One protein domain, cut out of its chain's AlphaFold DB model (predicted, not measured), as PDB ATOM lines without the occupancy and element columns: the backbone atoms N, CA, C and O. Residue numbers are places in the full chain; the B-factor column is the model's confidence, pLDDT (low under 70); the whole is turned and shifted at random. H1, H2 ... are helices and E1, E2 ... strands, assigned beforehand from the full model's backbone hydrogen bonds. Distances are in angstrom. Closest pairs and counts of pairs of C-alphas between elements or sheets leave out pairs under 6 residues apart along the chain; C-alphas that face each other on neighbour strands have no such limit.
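What this domain is: This is residues 73 to 178 of the 178 residues of an uncharacterized protein of Ciona intestinalis (UniProt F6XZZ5). With little regular structure, this is a small parallel sheet, order E1 E2 E3, with helices H1 and H2 side by side next to it and long unnamed ends, of which residues 164 to 169 and 173 to 178 stick out. The 106 printed residues hold E1 H1 E2 H2 E3 in order, mixed, with 40 residues in named elements. The whole is loose, radius of gyration of the C-alphas 16.7 A, spanning 49 by 36 by 23 A.

Where its parts are: E1 is residues 98 to 103, 16.5 A, from C-alpha 98 at (173.040, 137.404, 133.919). E2 is 129 to 134, 15.8 A; E3 is 154 to 158, 13.4 A, ending at C-alpha 158 (186.947, 133.103, 143.358). H1 is 112 to 125, 19.7 A; H2 is 142 to 150, 12.2 A.

How they stand to each other: N 101 and O 131 of E1 and E2, 2.8 A, and N 157 and O 132 of E3 and E2, 2.9 A, are within hydrogen-bond range. E1, H1, E2 and E2, H2, E3 are strand-helix-strand units, parallel neighbours with a helix between, with right-handed crossovers. H1 only grazes the sheet, with residues 118 to 125. H1 and H2 touch, closest C-alphas Tyr 115 and Phe 143, 6.0 A, at a shallow tilt of 18 degrees, the same way. In both helices every O i to N i+4 pair is within range.

The domain as a whole: The printed part has no cut. C-alphas 92 and 178 are farthest apart, 52.0 A. Residues 170 to 178 are among those with pLDDT under 70.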
ATOM      1  N   VAL A  73     158.617 139.371 149.344       60.47
ATOM      2  CA  VAL A  73     158.283 138.432 148.257       60.47
ATOM      3  C   VAL A  73     159.476 137.532 147.895       60.47
ATOM      4  O   VAL A  73     160.563 138.069 147.643       60.47
ATOM      5  N   PRO A  74     159.307 136.194 147.883       70.12
ATOM      6  CA  PRO A  74     160.405 135.274 147.596       70.12
ATOM      7  C   PRO A  74     161.083 135.659 146.281       70.12
ATOM      8  O   PRO A  74     160.416 136.002 145.301       70.12
ATOM      9  N   ILE A  75     162.415 135.623 146.259       77.75
ATOM     10  CA  ILE A  75     163.164 135.942 145.047       77.75
ATOM     11  C   ILE A  75     162.966 134.809 144.046       77.75
ATOM     12  O   ILE A  75     163.387 133.678 144.273       77.75
ATOM     13  N   ILE A  76     162.342 135.143 142.918       78.56
ATOM     14  CA  ILE A  76     162.188 134.248 141.775       78.56
ATOM     15  C   ILE A  76     163.324 134.553 140.805       78.56
ATOM     16  O   ILE A  76     163.351 135.612 140.182       78.56
ATOM     17  N   CYS A  77     164.271 133.630 140.684       82.00
ATOM     18  CA  CYS A  77     165.391 133.739 139.758       82.00
ATOM     19  C   CYS A  77     165.854 132.342 139.312       82.00
ATOM     20  O   CYS A  77     165.250 131.337 139.695       82.00
ATOM     21  N   GLY A  78     166.874 132.246 138.459       76.06
ATOM     22  CA  GLY A  78     167.337 130.950 137.957       76.06
ATOM     23  C   GLY A  78     166.485 130.405 136.816       76.06
ATOM     24  O   GLY A  78     166.092 131.124 135.899       76.06
ATOM     25  N   VAL A  79     166.176 129.112 136.879       69.56
ATOM     26  CA  VAL A  79     165.366 128.404 135.869       69.56
ATOM     27  C   VAL A  79     163.956 128.993 135.743       69.56
ATOM     28  O   VAL A  79     163.344 128.942 134.676       69.56
ATOM     29  N   SER A  80     163.477 129.602 136.828       64.94
ATOM     30  CA  SER A  80     162.176 130.263 136.939       64.94
ATOM     31  C   SER A  80     162.179 131.717 136.445       64.94
ATOM     32  O   SER A  80     161.124 132.354 136.413       64.94
ATOM     33  N   ALA A  81     163.336 132.257 136.041       66.56
ATOM     34  CA  ALA A  81     163.456 133.610 135.506       66.56
ATOM     35  C   ALA A  81     162.756 133.757 134.145       66.56
ATOM     36  O   ALA A  81     162.924 132.942 133.229       66.56
ATOM     37  N   LYS A  82     162.004 134.851 133.963       65.00
ATOM     38  CA  LYS A  82     161.448 135.205 132.652       65.00
ATOM     39  C   LYS A  82     162.578 135.634 131.715       65.00
ATOM     40  O   LYS A  82     163.105 136.737 131.822       65.00
ATOM     41  N   LYS A  83     162.906 134.779 130.747       65.12
ATOM     42  CA  LYS A  83     163.870 135.112 129.688       65.12
ATOM     43  C   LYS A  83     163.315 136.237 128.816       65.12
ATOM     44  O   LYS A  83     162.205 136.112 128.288       65.12
ATOM     45  N   ARG A  84     164.084 137.315 128.644       61.25
ATOM     46  CA  ARG A  84     163.764 138.356 127.659       61.25
ATOM     47  C   ARG A  84     163.927 137.756 126.262       61.25
ATOM     48  O   ARG A  84     164.909 137.074 125.990       61.25
ATOM     49  N   LYS A  85     162.917 137.940 125.411       61.31
ATOM     50  CA  LYS A  85     162.873 137.366 124.052       61.31
ATOM     51  C   LYS A  85     163.073 138.417 122.951       61.31
ATOM     52  O   LYS A  85     163.079 138.042 121.782       61.31
ATOM     53  N   ILE A  86     163.128 139.701 123.319       64.75
ATOM     54  CA  ILE A  86     163.029 140.865 122.424       64.75
ATOM     55  C   ILE A  86     163.820 142.042 123.042       64.75
ATOM     56  O   ILE A  86     163.829 142.153 124.272       64.75
ATOM     57  N   ASP A  87     164.465 142.888 122.228       62.59
ATOM     58  CA  ASP A  87     165.185 144.121 122.663       62.59
ATOM     59  C   ASP A  87     164.210 145.275 122.687       62.59
ATOM     60  O   ASP A  87     163.086 145.206 122.196       62.59
ATOM     61  N   GLU A  88     164.725 146.382 123.192       60.44
ATOM     62  CA  GLU A  88     164.223 147.727 122.968       60.44
ATOM     63  C   GLU A  88     163.945 148.043 121.480       60.44
ATOM     64  O   GLU A  88     163.097 148.886 121.207       60.44
ATOM     65  N   SER A  89     164.572 147.349 120.513       70.00
ATOM     66  CA  SER A  89     164.361 147.536 119.063       70.00
ATOM     67  C   SER A  89     163.419 146.516 118.394       70.00
ATOM     68  O   SER A  89     163.251 146.538 117.174       70.00
ATOM     69  N   GLY A  90     162.790 145.610 119.152       64.19
ATOM     70  CA  GLY A  90     161.880 144.594 118.610       64.19
ATOM     71  C   GLY A  90     162.546 143.364 117.965       64.19
ATOM     72  O   GLY A  90     161.841 142.449 117.529       64.19
ATOM     73  N   LYS A  91     163.880 143.281 117.907       69.75
ATOM     74  CA  LYS A  91     164.605 142.123 117.368       69.75
ATOM     75  C   LYS A  91     164.627 140.978 118.373       69.75
ATOM     76  O   LYS A  91     164.840 141.150 119.574       69.75
ATOM     77  N   LYS A  92     164.431 139.762 117.856       64.50
ATOM     78  CA  LYS A  92     164.576 138.528 118.632       64.50
ATOM     79  C   LYS A  92     166.054 138.240 118.864       64.50
ATOM     80  O   LYS A  92     166.750 137.799 117.956       64.50
ATOM     81  N   TYR A  93     166.504 138.393 120.097       58.06
ATOM     82  CA  TYR A  93     167.746 137.798 120.581       58.06
ATOM     83  C   TYR A  93     167.509 137.265 121.990       58.06
ATOM     84  O   TYR A  93     166.591 137.667 122.708       58.06
ATOM     85  N   LYS A  94     168.337 136.293 122.360       61.91
ATOM     86  CA  LYS A  94     168.317 135.641 123.662       61.91
ATOM     87  C   LYS A  94     169.553 136.106 124.423       61.91
ATOM     88  O   LYS A  94     170.519 135.358 124.511       61.91
ATOM     89  N   VAL A  95     169.557 137.347 124.920       63.09
ATOM     90  CA  VAL A  95     170.572 137.722 125.918       63.09
ATOM     91  C   VAL A  95     170.204 137.020 127.218       63.09
ATOM     92  O   VAL A  95     169.069 137.162 127.687       63.09
ATOM     93  N   PRO A  96     171.128 136.233 127.785       70.38
ATOM     94  CA  PRO A  96     170.901 135.626 129.077       70.38
ATOM     95  C   PRO A  96     170.855 136.745 130.124       70.38
ATOM     96  O   PRO A  96     171.677 137.661 130.112       70.38
ATOM     97  N   ASN A  97     169.860 136.703 131.009       80.00
ATOM     98  CA  ASN A  97     169.698 137.716 132.052       80.00
ATOM     99  C   ASN A  97     170.676 137.431 133.199       80.00
ATOM    100  O   ASN A  97     170.285 136.891 134.232       80.00
ATOM    101  N   ILE A  98     171.960 137.689 132.973       86.25
ATOM    102  CA  ILE A  98     173.040 137.404 133.919       86.25
ATOM    103  C   ILE A  98     173.505 138.710 134.537       86.25
ATOM    104  O   ILE A  98     173.737 139.691 133.834       86.25
ATOM    105  N   VAL A  99     173.685 138.704 135.854       89.25
ATOM    106  CA  VAL A  99     174.275 139.832 136.569       89.25
ATOM    107  C   VAL A  99     175.686 139.475 137.007       89.25
ATOM    108  O   VAL A  99     175.909 138.427 137.612       89.25
ATOM    109  N   HIS A 100     176.624 140.379 136.743       91.00
ATOM    110  CA  HIS A 100     178.015 140.268 137.164       91.00
ATOM    111  C   HIS A 100     178.331 141.383 138.163       91.00
ATOM    112  O   HIS A 100     178.185 142.563 137.853       91.00
ATOM    113  N   LEU A 101     178.771 141.006 139.360       91.19
ATOM    114  CA  LEU A 101     179.247 141.904 140.406       91.19
ATOM    115  C   LEU A 101     180.691 141.543 140.736       91.19
ATOM    116  O   LEU A 101     181.047 140.367 140.797       91.19
ATOM    117  N   VAL A 102     181.523 142.551 140.979       87.31
ATOM    118  CA  VAL A 102     182.937 142.356 141.307       87.31
ATOM    119  C   VAL A 102     183.210 142.954 142.680       87.31
ATOM    120  O   VAL A 102     182.895 144.115 142.936       87.31
ATOM    121  N   ARG A 103     183.802 142.153 143.567       83.94
ATOM    122  CA  ARG A 103     184.268 142.556 144.891       83.94
ATOM    123  C   ARG A 103     185.779 142.357 144.974       83.94
ATOM    124  O   ARG A 103     186.258 141.227 145.049       83.94
ATOM    125  N   ILE A 104     186.517 143.458 145.010       78.69
ATOM    126  CA  ILE A 104     187.978 143.451 145.145       78.69
ATOM    127  C   ILE A 104     188.339 143.891 146.565       78.69
ATOM    128  O   ILE A 104     187.895 144.944 147.024       78.69
ATOM    129  N   GLY A 105     189.153 143.087 147.251       70.69
ATOM    130  CA  GLY A 105     189.646 143.386 148.595       70.69
ATOM    131  C   GLY A 105     188.633 143.178 149.730       70.69
ATOM    132  O   GLY A 105     187.442 142.949 149.521       70.69
ATOM    133  N   ASP A 106     189.118 143.285 150.970       71.31
ATOM    134  CA  ASP A 106     188.320 143.061 152.188       71.31
ATOM    135  C   ASP A 106     187.672 144.322 152.769       71.31
ATOM    136  O   ASP A 106     186.858 144.235 153.686       71.31
ATOM    137  N   ARG A 107     187.984 145.497 152.212       71.06
ATOM    138  CA  ARG A 107     187.497 146.789 152.723       71.06
ATOM    139  C   ARG A 107     186.024 147.058 152.440       71.06
ATOM    140  O   ARG A 107     185.472 147.966 153.044       71.06
ATOM    141  N   VAL A 108     185.398 146.307 151.532       73.62
ATOM    142  CA  VAL A 108     183.967 146.449 151.238       73.62
ATOM    143  C   VAL A 108     183.185 145.522 152.176       73.62
ATOM    144  O   VAL A 108     183.198 144.297 151.958       73.62
ATOM    145  N   PRO A 109     182.538 146.058 153.233       81.44
ATOM    146  CA  PRO A 109     181.751 145.250 154.148       81.44
ATOM    147  C   PRO A 109     180.492 144.741 153.445       81.44
ATOM    148  O   PRO A 109     179.861 145.454 152.672       81.44
ATOM    149  N   PHE A 110     180.101 143.502 153.741       87.88
ATOM    150  CA  PHE A 110     178.791 142.994 153.337       87.88
ATOM    151  C   PHE A 110     177.787 143.294 154.450       87.88
ATOM    152  O   PHE A 110     177.595 142.498 155.374       87.88
ATOM    153  N   ASP A 111     177.199 144.479 154.400       87.69
ATOM    154  CA  ASP A 111     176.301 145.016 155.420       87.69
ATOM    155  C   ASP A 111     174.816 144.923 155.013       87.69
ATOM    156  O   ASP A 111     174.446 144.315 154.002       87.69
ATOM    157  N   ALA A 112     173.940 145.518 155.828       85.50
ATOM    158  CA  ALA A 112     172.501 145.536 155.576       85.50
ATOM    159  C   ALA A 112     172.145 146.215 154.242       85.50
ATOM    160  O   ALA A 112     171.227 145.770 153.551       85.50
ATOM    161  N   VAL A 113     172.872 147.274 153.874       86.31
ATOM    162  CA  VAL A 113     172.639 148.053 152.652       86.31
ATOM    163  C   VAL A 113     173.024 147.239 151.423       86.31
ATOM    164  O   VAL A 113     172.245 147.140 150.473       86.31
ATOM    165  N   THR A 114     174.183 146.585 151.468       88.81
ATOM    166  CA  THR A 114     174.660 145.688 150.412       88.81
ATOM    167  C   THR A 114     173.672 144.545 150.192       88.81
ATOM    168  O   THR A 114     173.276 144.261 149.061       88.81
ATOM    169  N   TYR A 115     173.193 143.939 151.280       90.25
ATOM    170  CA  TYR A 115     172.169 142.900 151.233       90.25
ATOM    171  C   TYR A 115     170.853 143.380 150.614       90.25
ATOM    172  O   TYR A 115     170.319 142.724 149.720       90.25
ATOM    173  N   LEU A 116     170.332 144.528 151.056       87.81
ATOM    174  CA  LEU A 116     169.098 145.107 150.524       87.81
ATOM    175  C   LEU A 116     169.214 145.435 149.035       87.81
ATOM    176  O   LEU A 116     168.283 145.170 148.274       87.81
ATOM    177  N   THR A 117     170.367 145.952 148.618       89.06
ATOM    178  CA  THR A 117     170.665 146.267 147.217       89.06
ATOM    179  C   THR A 117     170.661 145.002 146.368       89.06
ATOM    180  O   THR A 117     169.942 144.928 145.370       89.06
ATOM    181  N   LEU A 118     171.389 143.970 146.807       91.31
ATOM    182  CA  LEU A 118     171.451 142.681 146.123       91.31
ATOM    183  C   LEU A 118     170.064 142.032 146.022       91.31
ATOM    184  O   LEU A 118     169.678 141.537 144.963       91.31
ATOM    185  N   ARG A 119     169.284 142.086 147.106       87.88
ATOM    186  CA  ARG A 119     167.918 141.560 147.151       87.88
ATOM    187  C   ARG A 119     166.985 142.304 146.195       87.88
ATOM    188  O   ARG A 119     166.231 141.668 145.462       87.88
ATOM    189  N   SER A 120     167.027 143.635 146.205       86.25
ATOM    190  CA  SER A 120     166.217 144.493 145.333       86.25
ATOM    191  C   SER A 120     166.510 144.203 143.863       86.25
ATOM    192  O   SER A 120     165.599 143.931 143.081       86.25
ATOM    193  N   MET A 121     167.794 144.136 143.511       88.44
ATOM    194  CA  MET A 121     168.254 143.773 142.176       88.44
ATOM    195  C   MET A 121     167.745 142.389 141.757       88.44
ATOM    196  O   MET A 121     167.163 142.257 140.683       88.44
ATOM    197  N   ALA A 122     167.899 141.372 142.610       88.44
ATOM    198  CA  ALA A 122     167.437 140.017 142.317       88.44
ATOM    199  C   ALA A 122     165.908 139.944 142.138       88.44
ATOM    200  O   ALA A 122     165.423 139.265 141.235       88.44
ATOM    201  N   SER A 123     165.149 140.673 142.961       84.06
ATOM    202  CA  SER A 123     163.683 140.714 142.907       84.06
ATOM    203  C   SER A 123     163.153 141.425 141.657       84.06
ATOM    204  O   SER A 123     162.217 140.937 141.020       84.06
ATOM    205  N   ILE A 124     163.760 142.556 141.290       81.75
ATOM    206  CA  ILE A 124     163.325 143.387 140.161       81.75
ATOM    207  C   ILE A 124     163.775 142.781 138.834       81.75
ATOM    208  O   ILE A 124     162.980 142.671 137.903       81.75
ATOM    209  N   GLN A 125     165.051 142.402 138.730       81.62
ATOM    210  CA  GLN A 125     165.618 141.939 137.467       81.62
ATOM    211  C   GLN A 125     165.285 140.478 137.177       81.62
ATOM    212  O   GLN A 125     165.245 140.118 136.004       81.62
ATOM    213  N   GLN A 126     165.040 139.655 138.205       85.56
ATOM    214  CA  GLN A 126     164.809 138.208 138.090       85.56
ATOM    215  C   GLN A 126     165.862 137.526 137.194       85.56
ATOM    216  O   GLN A 126     165.519 136.991 136.136       85.56
ATOM    217  N   PRO A 127     167.156 137.602 137.551       87.00
ATOM    218  CA  PRO A 127     168.230 137.079 136.713       87.00
ATOM    219  C   PRO A 127     168.229 135.549 136.631       87.00
ATOM    220  O   PRO A 127     167.734 134.852 137.511       87.00
ATOM    221  N   GLU A 128     168.824 135.003 135.576       87.19
ATOM    222  CA  GLU A 128     169.148 133.576 135.476       87.19
ATOM    223  C   GLU A 128     170.259 133.212 136.472       87.19
ATOM    224  O   GLU A 128     170.198 132.175 137.120       87.19
ATOM    225  N   VAL A 129     171.256 134.078 136.646       89.81
ATOM    226  CA  VAL A 129     172.319 133.891 137.641       89.81
ATOM    227  C   VAL A 129     172.914 135.240 138.034       89.81
ATOM    228  O   VAL A 129     172.961 136.170 137.225       89.81
ATOM    229  N   ILE A 130     173.348 135.353 139.287       93.31
ATOM    230  CA  ILE A 130     174.126 136.481 139.796       93.31
ATOM    231  C   ILE A 130     175.503 135.949 140.176       93.31
ATOM    232  O   ILE A 130     175.625 135.192 141.137       93.31
ATOM    233  N   TYR A 131     176.536 136.370 139.457       94.38
ATOM    234  CA  TYR A 131     177.921 136.087 139.806       94.38
ATOM    235  C   TYR A 131     178.485 137.211 140.666       94.38
ATOM    236  O   TYR A 131     178.478 138.368 140.249       94.38
ATOM    237  N   ILE A 132     179.012 136.869 141.841       93.00
ATOM    238  CA  ILE A 132     179.864 137.761 142.627       93.00
ATOM    239  C   ILE A 132     181.294 137.233 142.565       93.00
ATOM    240  O   ILE A 132     181.635 136.238 143.209       93.00
ATOM    241  N   TYR A 133     182.129 137.911 141.784       90.75
ATOM    242  CA  TYR A 133     183.554 137.627 141.693       90.75
ATOM    243  C   TYR A 133     184.277 138.228 142.895       90.75
ATOM    244  O   TYR A 133     184.082 139.406 143.192       90.75
ATOM    245  N   TYR A 134     185.100 137.440 143.588       88.81
ATOM    246  CA  TYR A 134     185.838 137.896 144.767       88.81
ATOM    247  C   TYR A 134     187.313 137.496 144.720       88.81
ATOM    248  O   TYR A 134     187.649 136.386 144.302       88.81
ATOM    249  N   THR A 135     188.188 138.389 145.186       83.81
ATOM    250  CA  THR A 135     189.643 138.162 145.171       83.81
ATOM    251  C   THR A 135     190.210 137.717 146.516       83.81
ATOM    252  O   THR A 135     191.100 136.870 146.572       83.81
ATOM    253  N   THR A 136     189.630 138.179 147.623       84.38
ATOM    254  CA  THR A 136     190.072 137.867 148.990       84.38
ATOM    255  C   THR A 136     189.210 136.774 149.626       84.38
ATOM    256  O   THR A 136     189.340 135.602 149.274       84.38
ATOM    257  N   THR A 137     188.300 137.105 150.534       85.81
ATOM    258  CA  THR A 137     187.457 136.141 151.248       85.81
ATOM    259  C   THR A 137     185.984 136.332 150.904       85.81
ATOM    260  O   THR A 137     185.544 137.432 150.561       85.81
ATOM    261  N   ILE A 138     185.208 135.244 150.969       85.94
ATOM    262  CA  ILE A 138     183.747 135.346 150.927       85.94
ATOM    263  C   ILE A 138     183.308 135.985 152.250       85.94
ATOM    264  O   ILE A 138     183.720 135.505 153.307       85.94
ATOM    265  N   PRO A 139     182.464 137.029 152.229       85.94
ATOM    266  CA  PRO A 139     181.978 137.637 153.457       85.94
ATOM    267  C   PRO A 139     181.180 136.632 154.300       85.94
ATOM    268  O   PRO A 139     180.357 135.877 153.781       85.94
ATOM    269  N   THR A 140     181.409 136.668 155.613       87.12
ATOM    270  CA  THR A 140     180.791 135.788 156.625       87.12
ATOM    271  C   THR A 140     179.786 136.520 157.519       87.12
ATOM    272  O   THR A 140     179.351 136.000 158.544       87.12
ATOM    273  N   SER A 141     179.412 137.753 157.164       88.75
ATOM    274  CA  SER A 141     178.458 138.535 157.950       88.75
ATOM    275  C   SER A 141     177.076 137.866 157.992       88.75
ATOM    276  O   SER A 141     176.684 137.150 157.068       88.75
ATOM    277  N   LYS A 142     176.275 138.178 159.024       89.81
ATOM    278  CA  LYS A 142     174.863 137.744 159.135       89.81
ATOM    279  C   LYS A 142     174.071 138.023 157.850       89.81
ATOM    280  O   LYS A 142     173.213 137.234 157.461       89.81
ATOM    281  N   PHE A 143     174.367 139.133 157.177       90.06
ATOM    282  CA  PHE A 143     173.722 139.531 155.928       90.06
ATOM    283  C   PHE A 143     174.201 138.724 154.717       90.06
ATOM    284  O   PHE A 143     173.394 138.430 153.836       90.06
ATOM    285  N   ALA A 144     175.475 138.325 154.679       89.56
ATOM    286  CA  ALA A 144     176.014 137.469 153.625       89.56
ATOM    287  C   ALA A 144     175.415 136.059 153.690       89.56
ATOM    288  O   ALA A 144     174.963 135.531 152.675       89.56
ATOM    289  N   GLU A 145     175.321 135.483 154.889       90.38
ATOM    290  CA  GLU A 145     174.667 134.185 155.097       90.38
ATOM    291  C   GLU A 145     173.179 134.241 154.746       90.38
ATOM    292  O   GLU A 145     172.644 133.364 154.063       90.38
ATOM    293  N   ARG A 146     172.511 135.338 155.115       88.81
ATOM    294  CA  ARG A 146     171.123 135.585 154.719       88.81
ATOM    295  C   ARG A 146     170.963 135.684 153.200       88.81
ATOM    296  O   ARG A 146     170.021 135.113 152.660       88.81
ATOM    297  N   ALA A 147     171.881 136.352 152.498       90.31
ATOM    298  CA  ALA A 147     171.865 136.434 151.037       90.31
ATOM    299  C   ALA A 147     172.005 135.054 150.380       90.31
ATOM    300  O   ALA A 147     171.240 134.737 149.475       90.31
ATOM    301  N   LYS A 148     172.929 134.214 150.864       90.12
ATOM    302  CA  LYS A 148     173.099 132.838 150.364       90.12
ATOM    303  C   LYS A 148     171.824 132.008 150.531       90.12
ATOM    304  O   LYS A 148     171.482 131.236 149.644       90.12
ATOM    305  N   LYS A 149     171.112 132.181 151.649       88.44
ATOM    306  CA  LYS A 149     169.866 131.455 151.932       88.44
ATOM    307  C   LYS A 149     168.674 131.958 151.114       88.44
ATOM    308  O   LYS A 149     167.840 131.160 150.703       88.44
ATOM    309  N   GLU A 150     168.552 133.271 150.929       87.44
ATOM    310  CA  GLU A 150     167.346 133.887 150.357       87.44
ATOM    311  C   GLU A 150     167.432 134.165 148.845       87.44
ATOM    312  O   GLU A 150     166.402 134.428 148.224       87.44
ATOM    313  N   ILE A 151     168.625 134.109 148.237       90.19
ATOM    314  CA  ILE A 151     168.853 134.398 146.811       90.19
ATOM    315  C   ILE A 151     169.381 133.135 146.100       90.19
ATOM    316  O   ILE A 151     170.592 132.934 146.036       90.19
ATOM    317  N   PRO A 152     168.512 132.280 145.528       87.62
ATOM    318  CA  PRO A 152     168.914 130.955 145.034       87.62
ATOM    319  C   PRO A 152     169.818 130.984 143.789       87.62
ATOM    320  O   PRO A 152     170.567 130.048 143.538       87.62
ATOM    321  N   CYS A 153     169.773 132.059 143.003       89.88
ATOM    322  CA  CYS A 153     170.603 132.256 141.808       89.88
ATOM    323  C   CYS A 153     171.965 132.910 142.099       89.88
ATOM    324  O   CYS A 153     172.671 133.283 141.160       89.88
ATOM    325  N   LEU A 154     172.322 133.109 143.372       93.81
ATOM    326  CA  LEU A 154     173.571 133.749 143.768       93.81
ATOM    327  C   LEU A 154     174.740 132.758 143.722       93.81
ATOM    328  O   LEU A 154     174.698 131.711 144.362       93.81
ATOM    329  N   GLN A 155     175.814 133.116 143.021       93.50
ATOM    330  CA  GLN A 155     177.029 132.312 142.914       93.50
ATOM    331  C   GLN A 155     178.268 133.143 143.248       93.50
ATOM    332  O   GLN A 155     178.496 134.210 142.680       93.50
ATOM    333  N   TRP A 156     179.090 132.631 144.164       92.00
ATOM    334  CA  TRP A 156     180.369 133.233 144.538       92.00
ATOM    335  C   TRP A 156     181.490 132.604 143.719       92.00
ATOM    336  O   TRP A 156     181.675 131.389 143.758       92.00
ATOM    337  N   VAL A 157     182.263 133.422 143.007       92.69
ATOM    338  CA  VAL A 157     183.335 132.950 142.122       92.69
ATOM    339  C   VAL A 157     184.664 133.538 142.570       92.69
ATOM    340  O   VAL A 157     184.864 134.750 142.524       92.69
ATOM    341  N   LYS A 158     185.588 132.677 143.009       90.00
ATOM    342  CA  LYS A 158     186.947 133.103 143.358       90.00
ATOM    343  C   LYS A 158     187.679 133.487 142.076       90.00
ATOM    344  O   LYS A 158     187.755 132.682 141.152       90.00
ATOM    345  N   VAL A 159     188.244 134.685 142.038       86.50
ATOM    346  CA  VAL A 159     189.103 135.156 140.946       86.50
ATOM    347  C   VAL A 159     190.443 135.618 141.503       86.50
ATOM    348  O   VAL A 159     190.565 135.909 142.692       86.50
ATOM    349  N   LYS A 160     191.468 135.638 140.648       80.62
ATOM    350  CA  LYS A 160     192.751 136.262 140.986       80.62
ATOM    351  C   LYS A 160     192.588 137.783 140.979       80.62
ATOM    352  O   LYS A 160     191.745 138.299 140.245       80.62
ATOM    353  N   ASP A 161     193.381 138.482 141.791       71.44
ATOM    354  CA  ASP A 161     193.461 139.939 141.697       71.44
ATOM    355  C   ASP A 161     193.923 140.343 140.286       71.44
ATOM    356  O   ASP A 161     194.777 139.664 139.704       71.44
ATOM    357  N   PRO A 162     193.341 141.402 139.699       68.81
ATOM    358  CA  PRO A 162     193.749 141.859 138.382       68.81
ATOM    359  C   PRO A 162     195.181 142.397 138.438       68.81
ATOM    360  O   PRO A 162     195.470 143.332 139.180       68.81
ATOM    361  N   GLU A 163     196.062 141.836 137.609       71.75
ATOM    362  CA  GLU A 163     197.438 142.327 137.447       71.75
ATOM    363  C   GLU A 163     197.472 143.710 136.784       71.75
ATOM    364  O   GLU A 163     198.417 144.462 136.992       71.75
ATOM    365  N   TYR A 164     196.432 144.067 136.016       69.62
ATOM    366  CA  TYR A 164     196.325 145.342 135.310       69.62
ATOM    367  C   TYR A 164     194.929 145.949 135.462       69.62
ATOM    368  O   TYR A 164     193.922 145.279 135.233       69.62
ATOM    369  N   VAL A 165     194.862 147.244 135.774       68.00
ATOM    370  CA  VAL A 165     193.623 148.036 135.756       68.00
ATOM    371  C   VAL A 165     193.882 149.282 134.917       68.00
ATOM    372  O   VAL A 165     194.821 150.025 135.184       68.00
ATOM    373  N   ASN A 166     193.082 149.494 133.865       74.62
ATOM    374  CA  ASN A 166     193.255 150.593 132.902       74.62
ATOM    375  C   ASN A 166     194.676 150.680 132.295       74.62
ATOM    376  O   ASN A 166     195.207 151.767 132.101       74.62
ATOM    377  N   GLY A 167     195.303 149.531 132.016       71.50
ATOM    378  CA  GLY A 167     196.648 149.461 131.425       71.50
ATOM    379  C   GLY A 167     197.805 149.681 132.407       71.50
ATOM    380  O   GLY A 167     198.960 149.615 131.998       71.50
ATOM    381  N   VAL A 168     197.525 149.898 133.695       68.75
ATOM    382  CA  VAL A 168     198.543 150.070 134.741       68.75
ATOM    383  C   VAL A 168     198.712 148.768 135.517       68.75
ATOM    384  O   VAL A 168     197.720 148.215 135.992       68.75
ATOM    385  N   HIS A 169     199.957 148.291 135.660       72.50
ATOM    386  CA  HIS A 169     200.277 147.112 136.469       72.50
ATOM    387  C   HIS A 169     200.026 147.400 137.956       72.50
ATOM    388  O   HIS A 169     200.649 148.285 138.546       72.50
ATOM    389  N   VAL A 170     199.122 146.644 138.573       65.56
ATOM    390  CA  VAL A 170     198.749 146.764 139.983       65.56
ATOM    391  C   VAL A 170     199.644 145.830 140.796       65.56
ATOM    392  O   VAL A 170     199.219 144.791 141.295       65.56
ATOM    393  N   SER A 171     200.926 146.178 140.931       52.94
ATOM    394  CA  SER A 171     201.764 145.534 141.946       52.94
ATOM    395  C   SER A 171     201.254 145.965 143.314       52.94
ATOM    396  O   SER A 171     201.121 147.163 143.554       52.94
ATOM    397  N   ILE A 172     200.971 144.998 144.183       48.81
ATOM    398  CA  ILE A 172     200.498 145.155 145.562       48.81
ATOM    399  C   ILE A 172     201.372 146.176 146.316       48.81
ATOM    400  O   ILE A 172     202.341 145.826 146.980       48.81
ATOM    401  N   PHE A 173     201.013 147.452 146.232       39.06
ATOM    402  CA  PHE A 173     201.308 148.448 147.243       39.06
ATOM    403  C   PHE A 173     199.976 148.766 147.895       39.06
ATOM    404  O   PHE A 173     199.085 149.378 147.309       39.06
ATOM    405  N   LEU A 174     199.847 148.237 149.109       38.03
ATOM    406  CA  LEU A 174     198.919 148.662 150.140       38.03
ATOM    407  C   LEU A 174     198.490 150.115 149.917       38.03
ATOM    408  O   LEU A 174     199.285 151.035 150.095       38.03
ATOM    409  N   TYR A 175     197.219 150.318 149.571       37.88
ATOM    410  CA  TYR A 175     196.579 151.623 149.656       37.88
ATOM    411  C   TYR A 175     196.551 152.064 151.128       37.88
ATOM    412  O   TYR A 175     195.553 151.878 151.831       37.88
ATOM    413  N   SER A 176     197.660 152.619 151.610       32.78
ATOM    414  CA  SER A 176     197.684 153.584 152.701       32.78
ATOM    415  C   SER A 176     197.280 154.921 152.082       32.78
ATOM    416  O   SER A 176     198.119 155.718 151.680       32.78
ATOM    417  N   PHE A 177     195.974 155.115 151.894       36.41
ATOM    418  CA  PHE A 177     195.449 156.465 151.740       36.41
ATOM    419  C   PHE A 177     195.372 157.051 153.147       36.41
ATOM    420  O   PHE A 177     194.661 156.518 154.002       36.41
ATOM    421  N   LYS A 178     196.215 158.056 153.370       32.59
ATOM    422  CA  LYS A 178     196.229 158.931 154.538       32.59
ATOM    423  C   LYS A 178     195.080 159.929 154.445       32.59
ATOM    424  O   LYS A 178     194.748 160.303 153.297       32.59
TER     425      LYS A 178